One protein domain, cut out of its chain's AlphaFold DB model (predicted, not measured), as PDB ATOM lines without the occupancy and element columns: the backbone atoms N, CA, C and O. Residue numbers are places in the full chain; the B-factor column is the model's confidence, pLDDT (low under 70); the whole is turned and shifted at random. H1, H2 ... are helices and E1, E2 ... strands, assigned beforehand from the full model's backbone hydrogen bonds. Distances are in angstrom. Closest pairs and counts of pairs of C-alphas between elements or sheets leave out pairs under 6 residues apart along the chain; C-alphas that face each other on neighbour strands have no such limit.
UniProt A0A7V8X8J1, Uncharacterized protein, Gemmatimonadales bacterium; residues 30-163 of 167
ATOM      1  N   ILE A  30     -49.290  14.458  15.350       93.19
ATOM      2  CA  ILE A  30     -49.302  13.209  16.106       93.19
ATOM      3  C   ILE A  30     -49.837  13.459  17.506       93.19
ATOM      4  O   ILE A  30     -49.444  14.415  18.179       93.19
ATOM      5  N   LYS A  31     -50.725  12.574  17.945       95.50
ATOM      6  CA  LYS A  31     -51.269  12.522  19.296       95.50
ATOM      7  C   LYS A  31     -50.910  11.177  19.912       95.50
ATOM      8  O   LYS A  31     -51.017  10.143  19.262       95.50
ATOM      9  N   VAL A  32     -50.485  11.201  21.170       97.81
ATOM     10  CA  VAL A  32     -50.195   9.997  21.954       97.81
ATOM     11  C   VAL A  32     -50.950  10.141  23.261       97.81
ATOM     12  O   VAL A  32     -50.885  11.195  23.891       97.81
ATOM     13  N   GLU A  33     -51.699   9.117  23.637       97.50
ATOM     14  CA  GLU A  33     -52.568   9.132  24.806       97.50
ATOM     15  C   GLU A  33     -52.401   7.832  25.584       97.50
ATOM     16  O   GLU A  33     -52.371   6.749  25.000       97.50
ATOM     17  N   GLN A  34     -52.317   7.935  26.907       97.31
ATOM     18  CA  GLN A  34     -52.378   6.769  27.776       97.31
ATOM     19  C   GLN A  34     -53.816   6.271  27.863       97.31
ATOM     20  O   GLN A  34     -54.734   7.044  28.130       97.31
ATOM     21  N   VAL A  35     -53.994   4.970  27.656       96.62
ATOM     22  CA  VAL A  35     -55.283   4.301  27.831       96.62
ATOM     23  C   VAL A  35     -55.663   4.324  29.310       96.62
ATOM     24  O   VAL A  35     -54.832   4.084  30.187       96.62
ATOM     25  N   GLY A  36     -56.925   4.623  29.597       92.94
ATOM     26  CA  GLY A  36     -57.404   4.795  30.961       92.94
ATOM     27  C   GLY A  36     -58.903   5.043  31.006       92.94
ATOM     28  O   GLY A  36     -59.638   4.612  30.124       92.94
ATOM     29  N   ARG A  37     -59.362   5.755  32.038       88.69
ATOM     30  CA  ARG A  37     -60.789   6.042  32.242       88.69
ATOM     31  C   ARG A  37     -61.425   6.784  31.058       88.69
ATOM     32  O   ARG A  37     -62.519   6.419  30.646       88.69
ATOM     33  N   ASP A  38     -60.730   7.789  30.527       91.94
ATOM     34  CA  ASP A  38     -61.268   8.701  29.504       91.94
ATOM     35  C   ASP A  38     -60.758   8.388  28.087       91.94
ATOM     36  O   ASP A  38     -61.235   8.940  27.096       91.94
ATOM     37  N   VAL A  39     -59.782   7.485  27.978       92.62
ATOM     38  CA  VAL A  39     -59.177   7.062  26.712       92.62
ATOM     39  C   VAL A  39     -59.462   5.572  26.540       92.62
ATOM     40  O   VAL A  39     -58.823   4.763  27.218       92.62
ATOM     41  N   PRO A  40     -60.408   5.188  25.660       91.56
ATOM     42  CA  PRO A  40     -60.769   3.791  25.471       91.56
ATOM     43  C   PRO A  40     -59.605   2.991  24.887       91.56
ATOM     44  O   PRO A  40     -58.770   3.515  24.147       91.56
ATOM     45  N   VAL A  41     -59.595   1.699  25.206       94.00
ATOM     46  CA  VAL A  41     -58.619   0.730  24.703       94.00
ATOM     47  C   VAL A  41     -58.767   0.614  23.172       94.00
ATOM     48  O   VAL A  41     -59.822   0.175  22.714       94.00
ATOM     49  N   PRO A  42     -57.751   0.989  22.366       93.19
ATOM     50  CA  PRO A  42     -57.842   0.962  20.901       93.19
ATOM     51  C   PRO A  42     -57.752  -0.455  20.314       93.19
ATOM     52  O   PRO A  42     -58.370  -0.740  19.293       93.19
ATOM     53  N   THR A  43     -56.987  -1.343  20.957       95.94
ATOM     54  CA  THR A  43     -56.815  -2.763  20.606       95.94
ATOM     55  C   THR A  43     -56.548  -3.586  21.875       95.94
ATOM     56  O   THR A  43     -56.084  -3.024  22.871       95.94
ATOM     57  N   PRO A  44     -56.825  -4.907  21.896       95.88
ATOM     58  CA  PRO A  44     -56.613  -5.731  23.086       95.88
ATOM     59  C   PRO A  44     -55.186  -5.618  23.651       95.88
ATOM     60  O   PRO A  44     -54.207  -5.842  22.945       95.88
ATOM     61  N   GLY A  45     -55.073  -5.280  24.939       95.06
ATOM     62  CA  GLY A  45     -53.788  -5.151  25.638       95.06
ATOM     63  C   GLY A  45     -53.025  -3.845  25.386       95.06
ATOM     64  O   GLY A  45     -51.939  -3.672  25.943       95.06
ATOM     65  N   ALA A  46     -53.570  -2.919  24.590       97.38
ATOM     66  CA  ALA A  46     -52.943  -1.624  24.367       97.38
ATOM     67  C   ALA A  46     -52.938  -0.768  25.642       97.38
ATOM     68  O   ALA A  46     -53.953  -0.626  26.327       97.38
ATOM     69  N   VAL A  47     -51.790  -0.151  25.913       97.00
ATOM     70  CA  VAL A  47     -51.584   0.808  27.013       97.00
ATOM     71  C   VAL A  47     -51.468   2.246  26.507       97.00
ATOM     72  O   VAL A  47     -51.631   3.194  27.275       97.00
ATOM     73  N   LEU A  48     -51.229   2.415  25.205       98.19
ATOM     74  CA  LEU A  48     -51.216   3.699  24.518       98.19
ATOM     75  C   LEU A  48     -52.109   3.649  23.278       98.19
ATOM     76  O   LEU A  48     -52.183   2.629  22.584       98.19
ATOM     77  N   ARG A  49     -52.715   4.794  22.974       97.94
ATOM     78  CA  ARG A  49     -53.316   5.116  21.683       97.94
ATOM     79  C   ARG A  49     -52.445   6.147  20.978       97.94
ATOM     80  O   ARG A  49     -52.100   7.169  21.569       97.94
ATOM     81  N   VAL A  50     -52.104   5.882  19.724       97.50
ATOM     82  CA  VAL A  50     -51.337   6.792  18.867       97.50
ATOM     83  C   VAL A  50     -52.196   7.151  17.663       97.50
ATOM     84  O   VAL A  50     -52.748   6.261  17.025       97.50
ATOM     85  N   THR A  51     -52.312   8.438  17.359       94.81
ATOM     86  CA  THR A  51     -53.011   8.944  16.173       94.81
ATOM     87  C   THR A  51     -52.060   9.825  15.381       94.81
ATOM     88  O   THR A  51     -51.486  10.750  15.953       94.81
ATOM     89  N   GLY A  52     -51.878   9.531  14.097       91.38
ATOM     90  CA  GLY A  52     -51.101  10.344  13.167       91.38
ATOM     91  C   GLY A  52     -51.970  10.812  12.006       91.38
ATOM     92  O   GLY A  52     -52.596   9.987  11.353       91.38
ATOM     93  N   ASP A  53     -51.962  12.116  11.732       83.88
ATOM     94  CA  ASP A  53     -52.763  12.745  10.680       83.88
ATOM     95  C   ASP A  53     -51.898  13.691   9.830       83.88
ATOM     96  O   ASP A  53     -50.999  14.367  10.344       83.88
ATOM     97  N   HIS A  54     -52.198  13.793   8.532       74.69
ATOM     98  CA  HIS A  54     -51.739  14.890   7.674       74.69
ATOM     99  C   HIS A  54     -52.812  15.233   6.630       74.69
ATOM    100  O   HIS A  54     -53.634  14.396   6.270       74.69
ATOM    101  N   HIS A  55     -52.858  16.494   6.198       61.50
ATOM    102  CA  HIS A  55     -54.064  17.084   5.607       61.50
ATOM    103  C   HIS A  55     -54.307  16.824   4.112       61.50
ATOM    104  O   HIS A  55     -55.320  17.313   3.615       61.50
ATOM    105  N   GLN A  56     -53.411  16.165   3.371       54.47
ATOM    106  CA  GLN A  56     -53.395  16.359   1.911       54.47
ATOM    107  C   GLN A  56     -53.414  15.109   1.033       54.47
ATOM    108  O   GLN A  56     -53.928  15.220  -0.077       54.47
ATOM    109  N   ASP A  57     -52.994  13.935   1.506       52.69
ATOM    110  CA  ASP A  57     -52.897  12.774   0.624       52.69
ATOM    111  C   ASP A  57     -53.774  11.618   1.116       52.69
ATOM    112  O   ASP A  57     -53.812  11.290   2.298       52.69
ATOM    113  N   ASN A  58     -54.449  10.948   0.176       49.75
ATOM    114  CA  ASN A  58     -55.083   9.642   0.410       49.75
ATOM    115  C   ASN A  58     -54.053   8.542   0.746       49.75
ATOM    116  O   ASN A  58     -54.433   7.393   0.966       49.75
ATOM    117  N   ASN A  59     -52.758   8.872   0.740       55.97
ATOM    118  CA  ASN A  59     -51.702   8.007   1.236       55.97
ATOM    119  C   ASN A  59     -51.670   8.125   2.757       55.97
ATOM    120  O   ASN A  59     -51.590   9.220   3.295       55.97
ATOM    121  N   GLU A  60     -51.758   7.004   3.459       58.72
ATOM    122  CA  GLU A  60     -51.792   6.987   4.917       58.72
ATOM    123  C   GLU A  60     -50.474   7.546   5.499       58.72
ATOM    124  O   GLU A  60     -49.389   7.144   5.059       58.72
ATOM    125  N   PRO A  61     -50.516   8.478   6.477       62.00
ATOM    126  CA  PRO A  61     -49.308   8.901   7.171       62.00
ATOM    127  C   PRO A  61     -48.628   7.680   7.787       62.00
ATOM    128  O   PRO A  61     -49.223   6.961   8.590       62.00
ATOM    129  N   THR A  62     -47.357   7.461   7.449       79.56
ATOM    130  CA  THR A  62     -46.611   6.342   8.024       79.56
ATOM    131  C   THR A  62     -46.268   6.678   9.473       79.56
ATOM    132  O   THR A  62     -45.358   7.468   9.747       79.56
ATOM    133  N   VAL A  63     -47.016   6.090  10.410       91.56
ATOM    134  CA  VAL A  63     -46.710   6.164  11.840       91.56
ATOM    135  C   VAL A  63     -45.742   5.044  12.199       91.56
ATOM    136  O   VAL A  63     -46.009   3.867  11.973       91.56
ATOM    137  N   THR A  64     -44.612   5.409  12.794       95.56
ATOM    138  CA  THR A  64     -43.619   4.455  13.309       95.56
ATOM    139  C   THR A  64     -43.367   4.693  14.790       95.56
ATOM    140  O   THR A  64     -43.654   5.770  15.314       95.56
ATOM    141  N   GLY A  65     -42.825   3.691  15.480       97.38
ATOM    142  CA  GLY A  65     -42.448   3.802  16.882       97.38
ATOM    143  C   GLY A  65     -41.101   3.153  17.168       97.38
ATOM    144  O   GLY A  65     -40.753   2.123  16.590       97.38
ATOM    145  N   ARG A  66     -40.356   3.739  18.103       97.88
ATOM    146  CA  ARG A  66     -39.140   3.156  18.679       97.88
ATOM    147  C   ARG A  66     -39.122   3.336  20.191       97.88
ATOM    148  O   ARG A  66     -39.622   4.332  20.702       97.88
ATOM    149  N   ALA A  67     -38.520   2.390  20.891       97.94
ATOM    150  CA  ALA A  67     -38.207   2.475  22.306       97.94
ATOM    151  C   ALA A  67     -36.699   2.642  22.482       97.94
ATOM    152  O   ALA A  67     -35.904   1.841  21.994       97.94
ATOM    153  N   GLU A  68     -36.317   3.687  23.198       97.75
ATOM    154  CA  GLU A  68     -34.947   4.014  23.556       97.75
ATOM    155  C   GLU A  68     -34.738   3.644  25.021       97.75
ATOM    156  O   GLU A  68     -35.535   4.031  25.876       97.75
ATOM    157  N   GLY A  69     -33.689   2.885  25.314       95.06
ATOM    158  CA  GLY A  69     -33.368   2.425  26.664       95.06
ATOM    159  C   GLY A  69     -31.866   2.392  26.904       95.06
ATOM    160  O   GLY A  69     -31.072   2.690  26.010       95.06
ATOM    161  N   LEU A  70     -31.461   2.002  28.110       92.50
ATOM    162  CA  LEU A  70     -30.056   1.800  28.464       92.50
ATOM    163  C   LEU A  70     -29.801   0.338  28.829       92.50
ATOM    164  O   LEU A  70     -30.485  -0.232  29.672       92.50
ATOM    165  N   ARG A  71     -28.750  -0.246  28.251       88.44
ATOM    166  CA  ARG A  71     -28.203  -1.545  28.647       88.44
ATOM    167  C   ARG A  71     -26.715  -1.383  28.915       88.44
ATOM    168  O   ARG A  71     -25.962  -1.008  28.020       88.44
ATOM    169  N   ASN A  72     -26.293  -1.643  30.154       87.25
ATOM    170  CA  ASN A  72     -24.906  -1.461  30.608       87.25
ATOM    171  C   ASN A  72     -24.358  -0.049  30.316       87.25
ATOM    172  O   ASN A  72     -23.248   0.105  29.815       87.25
ATOM    173  N   GLY A  73     -25.171   0.985  30.551       86.56
ATOM    174  CA  GLY A  73     -24.805   2.384  30.296       86.56
ATOM    175  C   GLY A  73     -24.774   2.794  28.818       86.56
ATOM    176  O   GLY A  73     -24.576   3.969  28.523       86.56
ATOM    177  N   LYS A  74     -25.009   1.865  27.883       89.56
ATOM    178  CA  LYS A  74     -25.101   2.157  26.451       89.56
ATOM    179  C   LYS A  74     -26.558   2.237  26.012       89.56
ATOM    180  O   LYS A  74     -27.373   1.393  26.385       89.56
ATOM    181  N   ARG A  75     -26.866   3.226  25.176       93.19
ATOM    182  CA  ARG A  75     -28.175   3.350  24.535       93.19
ATOM    183  C   ARG A  75     -28.465   2.160  23.625       93.19
ATOM    184  O   ARG A  75     -27.606   1.743  22.846       93.19
ATOM    185  N   ILE A  76     -29.689   1.659  23.721       94.06
ATOM    186  CA  ILE A  76     -30.267   0.673  22.814       94.06
ATOM    187  C   ILE A  76     -31.572   1.214  22.234       94.06
ATOM    188  O   ILE A  76     -32.304   1.934  22.913       94.06
ATOM    189  N   THR A  77     -31.858   0.822  20.998       96.38
ATOM    190  CA  THR A  77     -33.087   1.166  20.280       96.38
ATOM    191  C   THR A  77     -33.800  -0.120  19.896       96.38
ATOM    192  O   THR A  77     -33.179  -1.021  19.328       96.38
ATOM    193  N   LEU A  78     -35.094  -0.205  20.190       95.75
ATOM    194  CA  LEU A  78     -35.965  -1.304  19.786       95.75
ATOM    195  C   LEU A  78     -37.112  -0.747  18.935       95.75
ATOM    196  O   LEU A  78     -37.735   0.230  19.353       95.75
ATOM    197  N   PRO A  79     -37.427  -1.324  17.764       97.38
ATOM    198  CA  PRO A  79     -38.631  -0.941  17.036       97.38
ATOM    199  C   PRO A  79     -39.873  -1.336  17.847       97.38
ATOM    200  O   PRO A  79     -39.902  -2.400  18.464       97.38
ATOM    201  N   LEU A  80     -40.892  -0.480  17.847       97.88
ATOM    202  CA  LEU A  80     -42.189  -0.785  18.449       97.88
ATOM    203  C   LEU A  80     -43.141  -1.317  17.386       97.88
ATOM    204  O   LEU A  80     -43.252  -0.754  16.297       97.88
ATOM    205  N   VAL A  81     -43.879  -2.363  17.738       97.12
ATOM    206  CA  VAL A  81     -45.016  -2.839  16.955       97.12
ATOM    207  C   VAL A  81     -46.232  -1.975  17.281       97.12
ATOM    208  O   VAL A  81     -46.586  -1.804  18.451       97.12
ATOM    209  N   LEU A  82     -46.853  -1.426  16.240       96.88
ATOM    210  CA  LEU A  82     -48.089  -0.648  16.306       96.88
ATOM    211  C   LEU A  82     -49.211  -1.491  15.696       96.88
ATOM    212  O   LEU A  82     -49.104  -1.927  14.552       96.88
ATOM    213  N   THR A  83     -50.284  -1.717  16.450       96.94
ATOM    214  CA  THR A  83     -51.433  -2.496  15.976       96.94
ATOM    215  C   THR A  83     -52.487  -1.542  15.416       96.94
ATOM    216  O   THR A  83     -53.008  -0.736  16.192       96.94
ATOM    217  N   PRO A  84     -52.828  -1.605  14.116       94.31
ATOM    218  CA  PRO A  84     -53.842  -0.729  13.533       94.31
ATOM    219  C   PRO A  84     -55.223  -0.984  14.149       94.31
ATOM    220  O   PRO A  84     -55.540  -2.109  14.550       94.31
ATOM    221  N   THR A  85     -56.044   0.063  14.231       92.81
ATOM    222  CA  THR A  85     -57.458  -0.048  14.624       92.81
ATOM    223  C   THR A  85     -58.372  -0.017  13.396       92.81
ATOM    224  O   THR A  85     -57.914   0.019  12.257       92.81
ATOM    225  N   SER A  86     -59.691  -0.037  13.613       90.31
ATOM    226  CA  SER A  86     -60.667   0.242  12.551       90.31
ATOM    227  C   SER A  86     -60.721   1.722  12.151       90.31
ATOM    228  O   SER A  86     -61.324   2.055  11.134       90.31
ATOM    229  N   THR A  87     -60.131   2.616  12.951       89.12
ATOM    230  CA  THR A  87     -60.033   4.046  12.654       89.12
ATOM    231  C   THR A  87     -58.706   4.320  11.956       89.12
ATOM    232  O   THR A  87     -57.643   4.020  12.490       89.12
ATOM    233  N   HIS A  88     -58.776   4.913  10.768       86.19
ATOM    234  CA  HIS A  88     -57.602   5.259   9.967       86.19
ATOM    235  C   HIS A  88     -56.613   6.151  10.738       86.19
ATOM    236  O   HIS A  88     -57.037   7.029  11.493       86.19
ATOM    237  N   GLY A  89     -55.305   5.919  10.563       87.94
ATOM    238  CA  GLY A  89     -54.248   6.676  11.249       87.94
ATOM    239  C   GLY A  89     -54.163   6.444  12.763       87.94
ATOM    240  O   GLY A  89     -53.363   7.099  13.439       87.94
ATOM    241  N   GLN A  90     -54.963   5.526  13.322       92.69
ATOM    242  CA  GLN A  90     -54.976   5.200  14.743       92.69
ATOM    243  C   GLN A  90     -54.395   3.809  15.011       92.69
ATOM    244  O   GLN A  90     -54.733   2.817  14.367       92.69
ATOM    245  N   PHE A  91     -53.559   3.739  16.044       96.38
ATOM    246  CA  PHE A  91     -52.841   2.539  16.440       96.38
ATOM    247  C   PHE A  91     -52.929   2.328  17.952       96.38
ATOM    248  O   PHE A  91     -52.865   3.275  18.742       96.38
ATOM    249  N   GLY A  92     -53.046   1.068  18.359       97.81
ATOM    250  CA  GLY A  92     -52.812   0.638  19.729       97.81
ATOM    251  C   GLY A  92     -51.381   0.147  19.914       97.81
ATOM    252  O   GLY A  92     -50.835  -0.537  19.047       97.81
ATOM    253  N   VAL A  93     -50.777   0.479  21.055       98.12
ATOM    254  CA  VAL A  93     -49.435   0.008  21.420       98.12
ATOM    255  C   VAL A  93     -49.510  -0.696  22.763       98.12
ATOM    256  O   VAL A  93     -49.854  -0.092  23.783       98.12
ATOM    257  N   SER A  94     -49.188  -1.984  22.754       97.12
ATOM    258  CA  SER A  94     -49.043  -2.797  23.962       97.12
ATOM    259  C   SER A  94     -47.639  -2.639  24.544       97.12
ATOM    260  O   SER A  94     -46.696  -2.279  23.831       97.12
ATOM    261  N   THR A  95     -47.491  -2.927  25.837       95.31
ATOM    262  CA  THR A  95     -46.188  -2.922  26.513       95.31
ATOM    263  C   THR A  95     -45.229  -3.900  25.835       95.31
ATOM    264  O   THR A  95     -45.495  -5.098  25.773       95.31
ATOM    265  N   GLN A  96     -44.111  -3.377  25.335       93.69
ATOM    266  CA  GLN A  96     -43.062  -4.138  24.634       93.69
ATOM    267  C   GLN A  96     -41.669  -3.916  25.236       93.69
ATOM    268  O   GLN A  96     -40.707  -4.592  24.880       93.69
ATOM    269  N   TRP A  97     -41.555  -2.956  26.150       89.25
ATOM    270  CA  TRP A  97     -40.333  -2.631  26.866       89.25
ATOM    271  C   TRP A  97     -40.250  -3.429  28.169       89.25
ATOM    272  O   TRP A  97     -41.261  -3.730  28.807       89.25
ATOM    273  N   THR A  98     -39.035  -3.777  28.583       85.56
ATOM    274  CA  THR A  98     -38.813  -4.555  29.806       85.56
ATOM    275  C   THR A  98     -38.829  -3.661  31.039       85.56
ATOM    276  O   THR A  98     -38.220  -2.589  31.039       85.56
ATOM    277  N   ALA A  99     -39.453  -4.134  32.118       84.00
ATOM    278  CA  ALA A  99     -39.288  -3.534  33.439       84.00
ATOM    279  C   ALA A  99     -37.831  -3.668  33.932       84.00
ATOM    280  O   ALA A  99     -37.067  -4.502  33.446       84.00
ATOM    281  N   GLY A 100     -37.449  -2.841  34.904       85.38
ATOM    282  CA  GLY A 100     -36.110  -2.797  35.497       85.38
ATOM    283  C   GLY A 100     -35.228  -1.652  34.993       85.38
ATOM    284  O   GLY A 100     -34.239  -1.327  35.646       85.38
ATOM    285  N   THR A 101     -35.594  -0.990  33.891       89.12
ATOM    286  CA  THR A 101     -34.890   0.192  33.361       89.12
ATOM    287  C   THR A 101     -35.874   1.222  32.803       89.12
ATOM    288  O   THR A 101     -36.901   0.817  32.261       89.12
ATOM    289  N   PRO A 102     -35.580   2.532  32.889       94.06
ATOM    290  CA  PRO A 102     -36.374   3.555  32.215       94.06
ATOM    291  C   PRO A 102     -36.326   3.417  30.689       94.06
ATOM    292  O   PRO A 102     -35.313   2.982  30.130       94.06
ATOM    293  N   TRP A 103     -37.396   3.858  30.030       97.31
ATOM    294  CA  TRP A 103     -37.505   3.908  28.574       97.31
ATOM    295  C   TRP A 103     -38.054   5.251  28.100       97.31
ATOM    296  O   TRP A 103     -38.851   5.904  28.777       97.31
ATOM    297  N   VAL A 104     -37.662   5.636  26.890       98.12
ATOM    298  CA  VAL A 104     -38.260   6.738  26.140       98.12
ATOM    299  C   VAL A 104     -38.834   6.163  24.856       98.12
ATOM    300  O   VAL A 104     -38.096   5.688  23.998       98.12
ATOM    301  N   LEU A 105     -40.154   6.183  24.721       98.44
ATOM    302  CA  LEU A 105     -40.829   5.773  23.496       98.44
ATOM    303  C   LEU A 105     -40.975   6.999  22.602       98.44
ATOM    304  O   LEU A 105     -41.404   8.053  23.069       98.44
ATOM    305  N   VAL A 106     -40.628   6.868  21.330       98.38
ATOM    306  CA  VAL A 106     -40.731   7.930  20.332       98.38
ATOM    307  C   VAL A 106     -41.590   7.417  19.193       98.38
ATOM    308  O   VAL A 106     -41.230   6.443  18.531       98.38
ATOM    309  N   PHE A 107     -42.715   8.079  18.967       98.19
ATOM    310  CA  PHE A 107     -43.606   7.836  17.842       98.19
ATOM    311  C   PHE A 107     -43.420   8.942  16.822       98.19
ATOM    312  O   PHE A 107     -43.343  10.107  17.197       98.19
ATOM    313  N   THR A 108     -43.340   8.584  15.548       95.50
ATOM    314  CA  THR A 108     -43.069   9.518  14.457       95.50
ATOM    315  C   THR A 108     -44.184   9.426  13.443       95.50
ATOM    316  O   THR A 108     -44.500   8.328  12.997       95.50
ATOM    317  N   VAL A 109     -44.724  10.573  13.046       91.94
ATOM    318  CA  VAL A 109     -45.476  10.714  11.802       91.94
ATOM    319  C   VAL A 109     -44.604  11.485  10.819       91.94
ATOM    320  O   VAL A 109     -44.060  12.539  11.166       91.94
ATOM    321  N   ALA A 110     -44.421  10.941   9.621       84.75
ATOM    322  CA  ALA A 110     -43.614  11.561   8.579       84.75
ATOM    323  C   ALA A 110     -44.426  11.749   7.295       84.75
ATOM    324  O   ALA A 110     -45.205  10.879   6.909       84.75
ATOM    325  N   GLN A 111     -44.202  12.885   6.643       77.06
ATOM    326  CA  GLN A 111     -44.675  13.219   5.312       77.06
ATOM    327  C   GLN A 111     -43.462  13.232   4.376       77.06
ATOM    328  O   GLN A 111     -42.516  14.006   4.570       77.06
ATOM    329  N   GLU A 112     -43.465  12.343   3.388       67.81
ATOM    330  CA  GLU A 112     -42.363  12.220   2.435       67.81
ATOM    331  C   GLU A 112     -42.180  13.515   1.630       67.81
ATOM    332  O   GLU A 112     -43.145  14.177   1.267       67.81
ATOM    333  N   GLY A 113     -40.932  13.913   1.369       66.00
ATOM    334  CA  GLY A 113     -40.623  15.092   0.547       66.00
ATOM    335  C   GLY A 113     -40.701  16.459   1.249       66.00
ATOM    336  O   GLY A 113     -40.281  17.450   0.660       66.00
ATOM    337  N   HIS A 114     -41.143  16.534   2.512       66.31
ATOM    338  CA  HIS A 114     -41.340  17.808   3.233       66.31
ATOM    339  C   HIS A 114     -40.236  18.174   4.251       66.31
ATOM    340  O   HIS A 114     -40.382  19.123   5.027       66.31
ATOM    341  N   GLY A 115     -39.105  17.459   4.236       70.06
ATOM    342  CA  GLY A 115     -37.927  17.785   5.051       70.06
ATOM    343  C   GLY A 115     -38.226  17.866   6.555       70.06
ATOM    344  O   GLY A 115     -38.973  17.054   7.096       70.06
ATOM    345  N   GLU A 116     -37.644  18.851   7.246       68.88
ATOM    346  CA  GLU A 116     -37.800  19.032   8.700       68.88
ATOM    347  C   GLU A 116     -39.224  19.411   9.145       68.88
ATOM    348  O   GLU A 116     -39.615  19.108  10.270       68.88
ATOM    349  N   PHE A 117     -40.018  20.023   8.258       75.38
ATOM    350  CA  PHE A 117     -41.415  20.393   8.517       75.38
ATOM    351  C   PHE A 117     -42.387  19.236   8.262       75.38
ATOM    352  O   PHE A 117     -43.535  19.288   8.693       75.38
ATOM    353  N   GLY A 118     -41.918  18.185   7.587       80.56
ATOM    354  CA  GLY A 118     -42.664  16.968   7.289       80.56
ATOM    355  C   GLY A 118     -42.580  15.921   8.390       80.56
ATOM    356  O   GLY A 118     -42.771  14.745   8.115       80.56
ATOM    357  N   THR A 119     -42.220  16.268   9.626       87.94
ATOM    358  CA  THR A 119     -42.191  15.292  10.720       87.94
ATOM    359  C   THR A 119     -42.717  15.879  12.020       87.94
ATOM    360  O   THR A 119     -42.276  16.939  12.449       87.94
ATOM    361  N   ALA A 120     -43.579  15.131  12.703       92.62
ATOM    362  CA  ALA A 120     -43.916  15.378  14.096       92.62
ATOM    363  C   ALA A 120     -43.648  14.121  14.927       92.62
ATOM    364  O   ALA A 120     -43.907  13.004  14.479       92.62
ATOM    365  N   GLU A 121     -43.141  14.305  16.145       96.44
ATOM    366  CA  GLU A 121     -42.927  13.203  17.080       96.44
ATOM    367  C   GLU A 121     -43.764  13.367  18.357       96.44
ATOM    368  O   GLU A 121     -44.086  14.477  18.791       96.44
ATOM    369  N   GLY A 122     -44.153  12.235  18.937       97.75
ATOM    370  CA  GLY A 122     -44.743  12.119  20.265       97.75
ATOM    371  C   GLY A 122     -43.831  11.267  21.139       97.75
ATOM    372  O   GLY A 122     -43.331  10.236  20.695       97.75
ATOM    373  N   VAL A 123     -43.591  11.703  22.369       98.31
ATOM    374  CA  VAL A 123     -42.590  11.126  23.265       98.31
ATOM    375  C   VAL A 123     -43.267  10.665  24.542       98.31
ATOM    376  O   VAL A 123     -43.984  11.433  25.174       98.31
ATOM    377  N   VAL A 124     -43.020   9.423  24.946       98.31
ATOM    378  CA  VAL A 124     -43.534   8.849  26.193       98.31
ATOM    379  C   VAL A 124     -42.360   8.474  27.078       98.31
ATOM    380  O   VAL A 124     -41.478   7.726  26.660       98.31
ATOM    381  N   ARG A 125     -42.346   8.973  28.313       97.38
ATOM    382  CA  ARG A 125     -41.396   8.532  29.334       97.38
ATOM    383  C   ARG A 125     -42.001   7.405  30.145       97.38
ATOM    384  O   ARG A 125     -43.120   7.529  30.644       97.38
ATOM    385  N   VAL A 126     -41.223   6.347  30.312       96.38
ATOM    386  CA  VAL A 126     -41.567   5.189  31.126       96.38
ATOM    387  C   VAL A 126     -40.503   4.993  32.199       96.38
ATOM    388  O   VAL A 126     -39.308   5.005  31.905       96.38
ATOM    389  N   ASP A 127     -40.931   4.841  33.448       93.81
ATOM    390  CA  ASP A 127     -40.021   4.592  34.563       93.81
ATOM    391  C   ASP A 127     -39.534   3.131  34.614       93.81
ATOM    392  O   ASP A 127     -39.973   2.260  33.861       93.81
ATOM    393  N   ALA A 128     -38.622   2.840  35.544       92.31
ATOM    394  CA  ALA A 128     -38.076   1.494  35.723       92.31
ATOM    395  C   ALA A 128     -39.111   0.454  36.195       92.31
ATOM    396  O   ALA A 128     -38.842  -0.745  36.121       92.31
ATOM    397  N   ARG A 129     -40.291   0.874  36.670       91.62
ATOM    398  CA  ARG A 129     -41.403  -0.024  37.020       91.62
ATOM    399  C   ARG A 129     -42.270  -0.350  35.802       91.62
ATOM    400  O   ARG A 129     -43.168  -1.178  35.909       91.62
ATOM    401  N   GLY A 130     -41.996   0.271  34.655       90.94
ATOM    402  CA  GLY A 130     -42.789   0.137  33.441       90.94
ATOM    403  C   GLY A 130     -43.991   1.083  33.392       90.94
ATOM    404  O   GLY A 130     -44.812   0.944  32.486       90.94
ATOM    405  N   ALA A 131     -44.106   2.032  34.326       92.19
ATOM    406  CA  ALA A 131     -45.207   2.984  34.365       92.19
ATOM    407  C   ALA A 131     -44.943   4.180  33.442       92.19
ATOM    408  O   ALA A 131     -43.843   4.733  33.419       92.19
ATOM    409  N   ILE A 132     -45.969   4.610  32.708       94.62
ATOM    410  CA  ILE A 132     -45.931   5.864  31.951       94.62
ATOM    411  C   ILE A 132     -45.921   7.024  32.951       94.62
ATOM    412  O   ILE A 132     -46.829   7.151  33.769       94.62
ATOM    413  N   VAL A 133     -44.893   7.867  32.878       95.31
ATOM    414  CA  VAL A 133     -44.689   9.012  33.786       95.31
ATOM    415  C   VAL A 133     -44.736  10.361  33.071       95.31
ATOM    416  O   VAL A 133     -44.598  11.412  33.695       95.31
ATOM    417  N   GLY A 134     -44.917  10.362  31.753       95.94
ATOM    418  CA  GLY A 134     -45.118  11.586  30.992       95.94
ATOM    419  C   GLY A 134     -45.297  11.324  29.509       95.94
ATOM    420  O   GLY A 134     -44.748  10.365  28.969       95.94
ATOM    421  N   ILE A 135     -46.057  12.204  28.866       97.69
ATOM    422  CA  ILE A 135     -46.250  12.237  27.422       97.69
ATOM    423  C   ILE A 135     -46.027  13.678  26.975       97.69
ATOM    424  O   ILE A 135     -46.633  14.590  27.531       97.69
ATOM    425  N   ASP A 136     -45.171  13.873  25.978       97.25
ATOM    426  CA  ASP A 136     -44.824  15.177  25.425       97.25
ATOM    427  C   ASP A 136     -44.868  15.149  23.898       97.25
ATOM    428  O   ASP A 136     -44.603  14.131  23.261       97.25
ATOM    429  N   HIS A 137     -45.138  16.304  23.296       96.19
ATOM    430  CA  HIS A 137     -45.128  16.483  21.845       96.19
ATOM    431  C   HIS A 137     -44.132  17.586  21.498       96.19
ATOM    432  O   HIS A 137     -44.501  18.761  21.573       96.19
ATOM    433  N   PRO A 138     -42.874  17.253  21.154       95.62
ATOM    434  CA  PRO A 138     -41.866  18.244  20.805       95.62
ATOM    435  C   PRO A 138     -42.365  19.213  19.732       95.62
ATOM    436  O   PRO A 138     -42.782  18.810  18.642       95.62
ATOM    437  N   LYS A 139     -42.308  20.509  20.049       93.31
ATOM    438  CA  LYS A 139     -42.636  21.597  19.125       93.31
ATOM    439  C   LYS A 139     -41.413  22.469  18.847       93.31
ATOM    440  O   LYS A 139     -40.502  22.561  19.673       93.31
ATOM    441  N   ALA A 140     -41.418  23.109  17.687       90.62
ATOM    442  CA  ALA A 140     -40.538  24.212  17.324       90.62
ATOM    443  C   ALA A 140     -41.368  25.382  16.792       90.62
ATOM    444  O   ALA A 140     -42.554  25.228  16.494       90.62
ATOM    445  N   THR A 141     -40.729  26.543  16.687       90.12
ATOM    446  CA  THR A 141     -41.328  27.770  16.162       90.12
ATOM    447  C   THR A 141     -40.509  28.241  14.969       90.12
ATOM    448  O   THR A 141     -39.282  28.279  15.049       90.12
ATOM    449  N   ASN A 142     -41.159  28.552  13.848       84.81
ATOM    450  CA  ASN A 142     -40.473  29.076  12.663       84.81
ATOM    451  C   ASN A 142     -40.258  30.604  12.770       84.81
ATOM    452  O   ASN A 142     -40.726  31.249  13.707       84.81
ATOM    453  N   ALA A 143     -39.591  31.210  11.783       86.50
ATOM    454  CA  ALA A 143     -39.338  32.658  11.759       86.50
ATOM    455  C   ALA A 143     -40.614  33.528  11.719       86.50
ATOM    456  O   ALA A 143     -40.557  34.710  12.049       86.50
ATOM    457  N   ARG A 144     -41.762  32.957  11.325       85.62
ATOM    458  CA  ARG A 144     -43.071  33.629  11.312       85.62
ATOM    459  C   ARG A 144     -43.825  33.508  12.641       85.62
ATOM    460  O   ARG A 144     -44.870  34.127  12.791       85.62
ATOM    461  N   GLY A 145     -43.310  32.738  13.601       86.75
ATOM    462  CA  GLY A 145     -43.972  32.485  14.881       86.75
ATOM    463  C   GLY A 145     -44.904  31.268  14.886       86.75
ATOM    464  O   GLY A 145     -45.506  30.975  15.920       86.75
ATOM    465  N   ASP A 146     -45.005  30.522  13.782       85.50
ATOM    466  CA  ASP A 146     -45.865  29.339  13.710       85.50
ATOM    467  C   ASP A 146     -45.244  28.178  14.493       85.50
ATOM    468  O   ASP A 146     -44.061  27.861  14.316       85.50
ATOM    469  N   ARG A 147     -46.052  27.503  15.321       88.12
ATOM    470  CA  ARG A 147     -45.640  26.290  16.039       88.12
ATOM    471  C   ARG A 147     -45.889  25.047  15.194       88.12
ATOM    472  O   ARG A 147     -47.004  24.835  14.728       88.12
ATOM    473  N   TYR A 148     -44.890  24.181  15.090       87.62
ATOM    474  CA  TYR A 148     -44.974  22.912  14.366       87.62
ATOM    475  C   TYR A 148     -44.391  21.765  15.195       87.62
ATOM    476  O   TYR A 148     -43.619  21.991  16.129       87.62
ATOM    477  N   GLY A 149     -44.823  20.533  14.910       91.00
ATOM    478  CA  GLY A 149     -44.210  19.336  15.486       91.00
ATOM    479  C   GLY A 149     -42.774  19.189  15.001       91.00
ATOM    480  O   GLY A 149     -42.472  19.570  13.882       91.00
ATOM    481  N   ARG A 150     -41.887  18.663  15.841       93.06
ATOM    482  CA  ARG A 150     -40.500  18.391  15.450       93.06
ATOM    483  C   ARG A 150     -40.051  17.030  15.946       93.06
ATOM    484  O   ARG A 150     -40.724  16.404  16.764       93.06
ATOM    485  N   ARG A 151     -38.857  16.636  15.513       94.50
ATOM    486  CA  ARG A 151     -38.138  15.490  16.071       94.50
ATOM    487  C   ARG A 151     -37.567  15.803  17.455       94.50
ATOM    488  O   ARG A 151     -37.129  16.932  17.716       94.50
ATOM    489  N   ILE A 152     -37.547  14.805  18.333       95.75
ATOM    490  CA  ILE A 152     -36.750  14.833  19.558       95.75
ATOM    491  C   ILE A 152     -35.272  14.633  19.206       95.75
ATOM    492  O   ILE A 152     -34.917  13.828  18.345       95.75
ATOM    493  N   THR A 153     -34.390  15.371  19.870       95.62
ATOM    494  CA  THR A 153     -32.940  15.249  19.675       95.62
ATOM    495  C   THR A 153     -32.355  14.118  20.522       95.62
ATOM    496  O   THR A 153     -32.871  13.783  21.592       95.62
ATOM    497  N   ASP A 154     -31.202  13.581  20.121       93.88
ATOM    498  CA  ASP A 154     -30.498  12.572  20.924       93.88
ATOM    499  C   ASP A 154     -30.138  13.082  22.320       93.88
ATOM    500  O   ASP A 154     -30.210  12.324  23.290       93.88
ATOM    501  N   LYS A 155     -29.802  14.373  22.441       93.94
ATOM    502  CA  LYS A 155     -29.537  15.031  23.725       93.94
ATOM    503  C   LYS A 155     -30.762  14.992  24.638       93.94
ATOM    504  O   LYS A 155     -30.619  14.659  25.811       93.94
ATOM    505  N   GLU A 156     -31.948  15.297  24.114       95.25
ATOM    506  CA  GLU A 156     -33.201  15.252  24.878       95.25
ATOM    507  C   GLU A 156     -33.563  13.824  25.290       95.25
ATOM    508  O   GLU A 156     -33.926  13.599  26.443       95.25
ATOM    509  N   VAL A 157     -33.384  12.841  24.402       95.50
ATOM    510  CA  VAL A 157     -33.601  11.435  24.771       95.50
ATOM    511  C   VAL A 157     -32.591  10.983  25.835       95.50
ATOM    512  O   VAL A 157     -32.978  10.338  26.803       95.50
ATOM    513  N   ASN A 158     -31.311  11.358  25.721       92.19
ATOM    514  CA  ASN A 158     -30.290  11.021  26.722       92.19
ATOM    515  C   ASN A 158     -30.634  11.648  28.077       92.19
ATOM    516  O   ASN A 158     -30.520  10.988  29.106       92.19
ATOM    517  N   ALA A 159     -31.087  12.903  28.077       91.19
ATOM    518  CA  ALA A 159     -31.520  13.586  29.288       91.19
ATOM    519  C   ALA A 159     -32.733  12.895  29.932       91.19
ATOM    520  O   ALA A 159     -32.766  12.754  31.152       91.19
ATOM    521  N   ALA A 160     -33.694  12.428  29.130       91.25
ATOM    522  CA  ALA A 160     -34.869  11.706  29.614       91.25
ATOM    523  C   ALA A 160     -34.539  10.294  30.139       91.25
ATOM    524  O   ALA A 160     -35.177   9.844  31.084       91.25
ATOM    525  N   LEU A 161     -33.527   9.619  29.581       90.69
ATOM    526  CA  LEU A 161     -33.025   8.333  30.087       90.69
ATOM    527  C   LEU A 161     -32.172   8.477  31.357       90.69
ATOM    528  O   LEU A 161     -32.125   7.560  32.173       90.69
ATOM    529  N   GLY A 162     -31.475   9.608  31.506       78.75
ATOM    530  CA  GLY A 162     -30.564   9.888  32.620       78.75
ATOM    531  C   GLY A 162     -31.221  10.494  33.862       78.75
ATOM    532  O   GLY A 162     -30.598  10.500  34.921       78.75
ATOM    533  N   HIS A 163     -32.459  10.988  33.764       59.69
ATOM    534  CA  HIS A 163     -33.244  11.386  34.932       59.69
ATOM    535  C   HIS A 163     -34.079  10.195  35.416       59.69
ATOM    536  O   HIS A 163     -35.102   9.889  34.801       59.69
TER     537      HIS A 163
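This is residues 30 to 163 of the 167 residues of an uncharacterized protein of Gemmatimonadales bacterium (UniProt A0A7V8X8J1). What does one see first in this model? Two antiparallel sheets lie face to face as a sandwich, the larger E4 - E3 - E6 - E7 - E8 and the smaller E1 - E2 - E5, and the helix H2 packs on the larger sheet's other face. E8 runs on into a small hairpin, E9 and E10, whose E10 packs on E7. What is it made of? The printed part has 134 residues, mostly strand in class, with ten named strands and two named helices in the order E1 E2 E3 E4 E5 E6 H1 E7 E8 E9 E10 H2; it is compact, with a radius of gyration of the C-alphas of 15.0 A and spans of 42 by 36 by 24 A.

How is the smaller sheet paired? E1, residues 30 to 34, and E2, residues 46 to 53, form an antiparallel hairpin, with N 31 and O 51 within hydrogen-bond range at 2.8 A. E5, residues 90 to 94, is antiparallel to E2, with N 91 and O 50 at 2.8 A. And the larger, strongly twisted sheet? E3, residues 62 to 71, forms a hairpin with E4, residues 74 to 79, by N 69 and O 76 at 2.9 A, and is antiparallel to E6, residues 103 to 110, by N 66 and O 106 at 2.9 A. E7, residues 119 to 126, pairs with E6 by N 105 and O 124 at 2.8 A, and forms a hairpin with E8, residues 132 to 136, by N 125 and O 134 at 2.9 A. How do the sheets face? Their facing parts are 8.9 A centre to centre, and the closest C-alphas of E1 and E7, Val 32 and Gly 122, are 6.1 A apart. Where are the remaining parts? H2, residues 154 to 162, is on the larger sheet at a height of 8.2 A, along E6 at 22 degrees on the local plane, and has each O i to N i+4 pair within hydrogen-bond range; H1, residues 115 to 118, is too short for such a pair and is only just not on that sheet, with 4 pairs of C-alphas within 10 A. E9, residues 139 to 141, and E10, residues 147 to 149, form a hairpin by N 140 and O 148 at 2.9 A; the closest C-alphas of E10 and E7, Gly 149 and Ala 120, are 4.2 A apart.

Where do the elements begin and end? E1 begins at C-alpha 30 (-49.302, 13.209, 16.106), and H2 ends at C-alpha 162 (-30.564, 9.888, 32.620). Which are longest? E3 measures 28.7 A, E7 22.8 A and E6 22.3 A.

How far does it reach? The two C-alphas farthest apart, of Gly 100 and Arg 144, are 44.3 A apart. Is it whole and confident? The printed part has no cut, and the link from E1 to E2 is long; pLDDT is under 70 at residues 55 to 61, 112 to 114, 116 and 163.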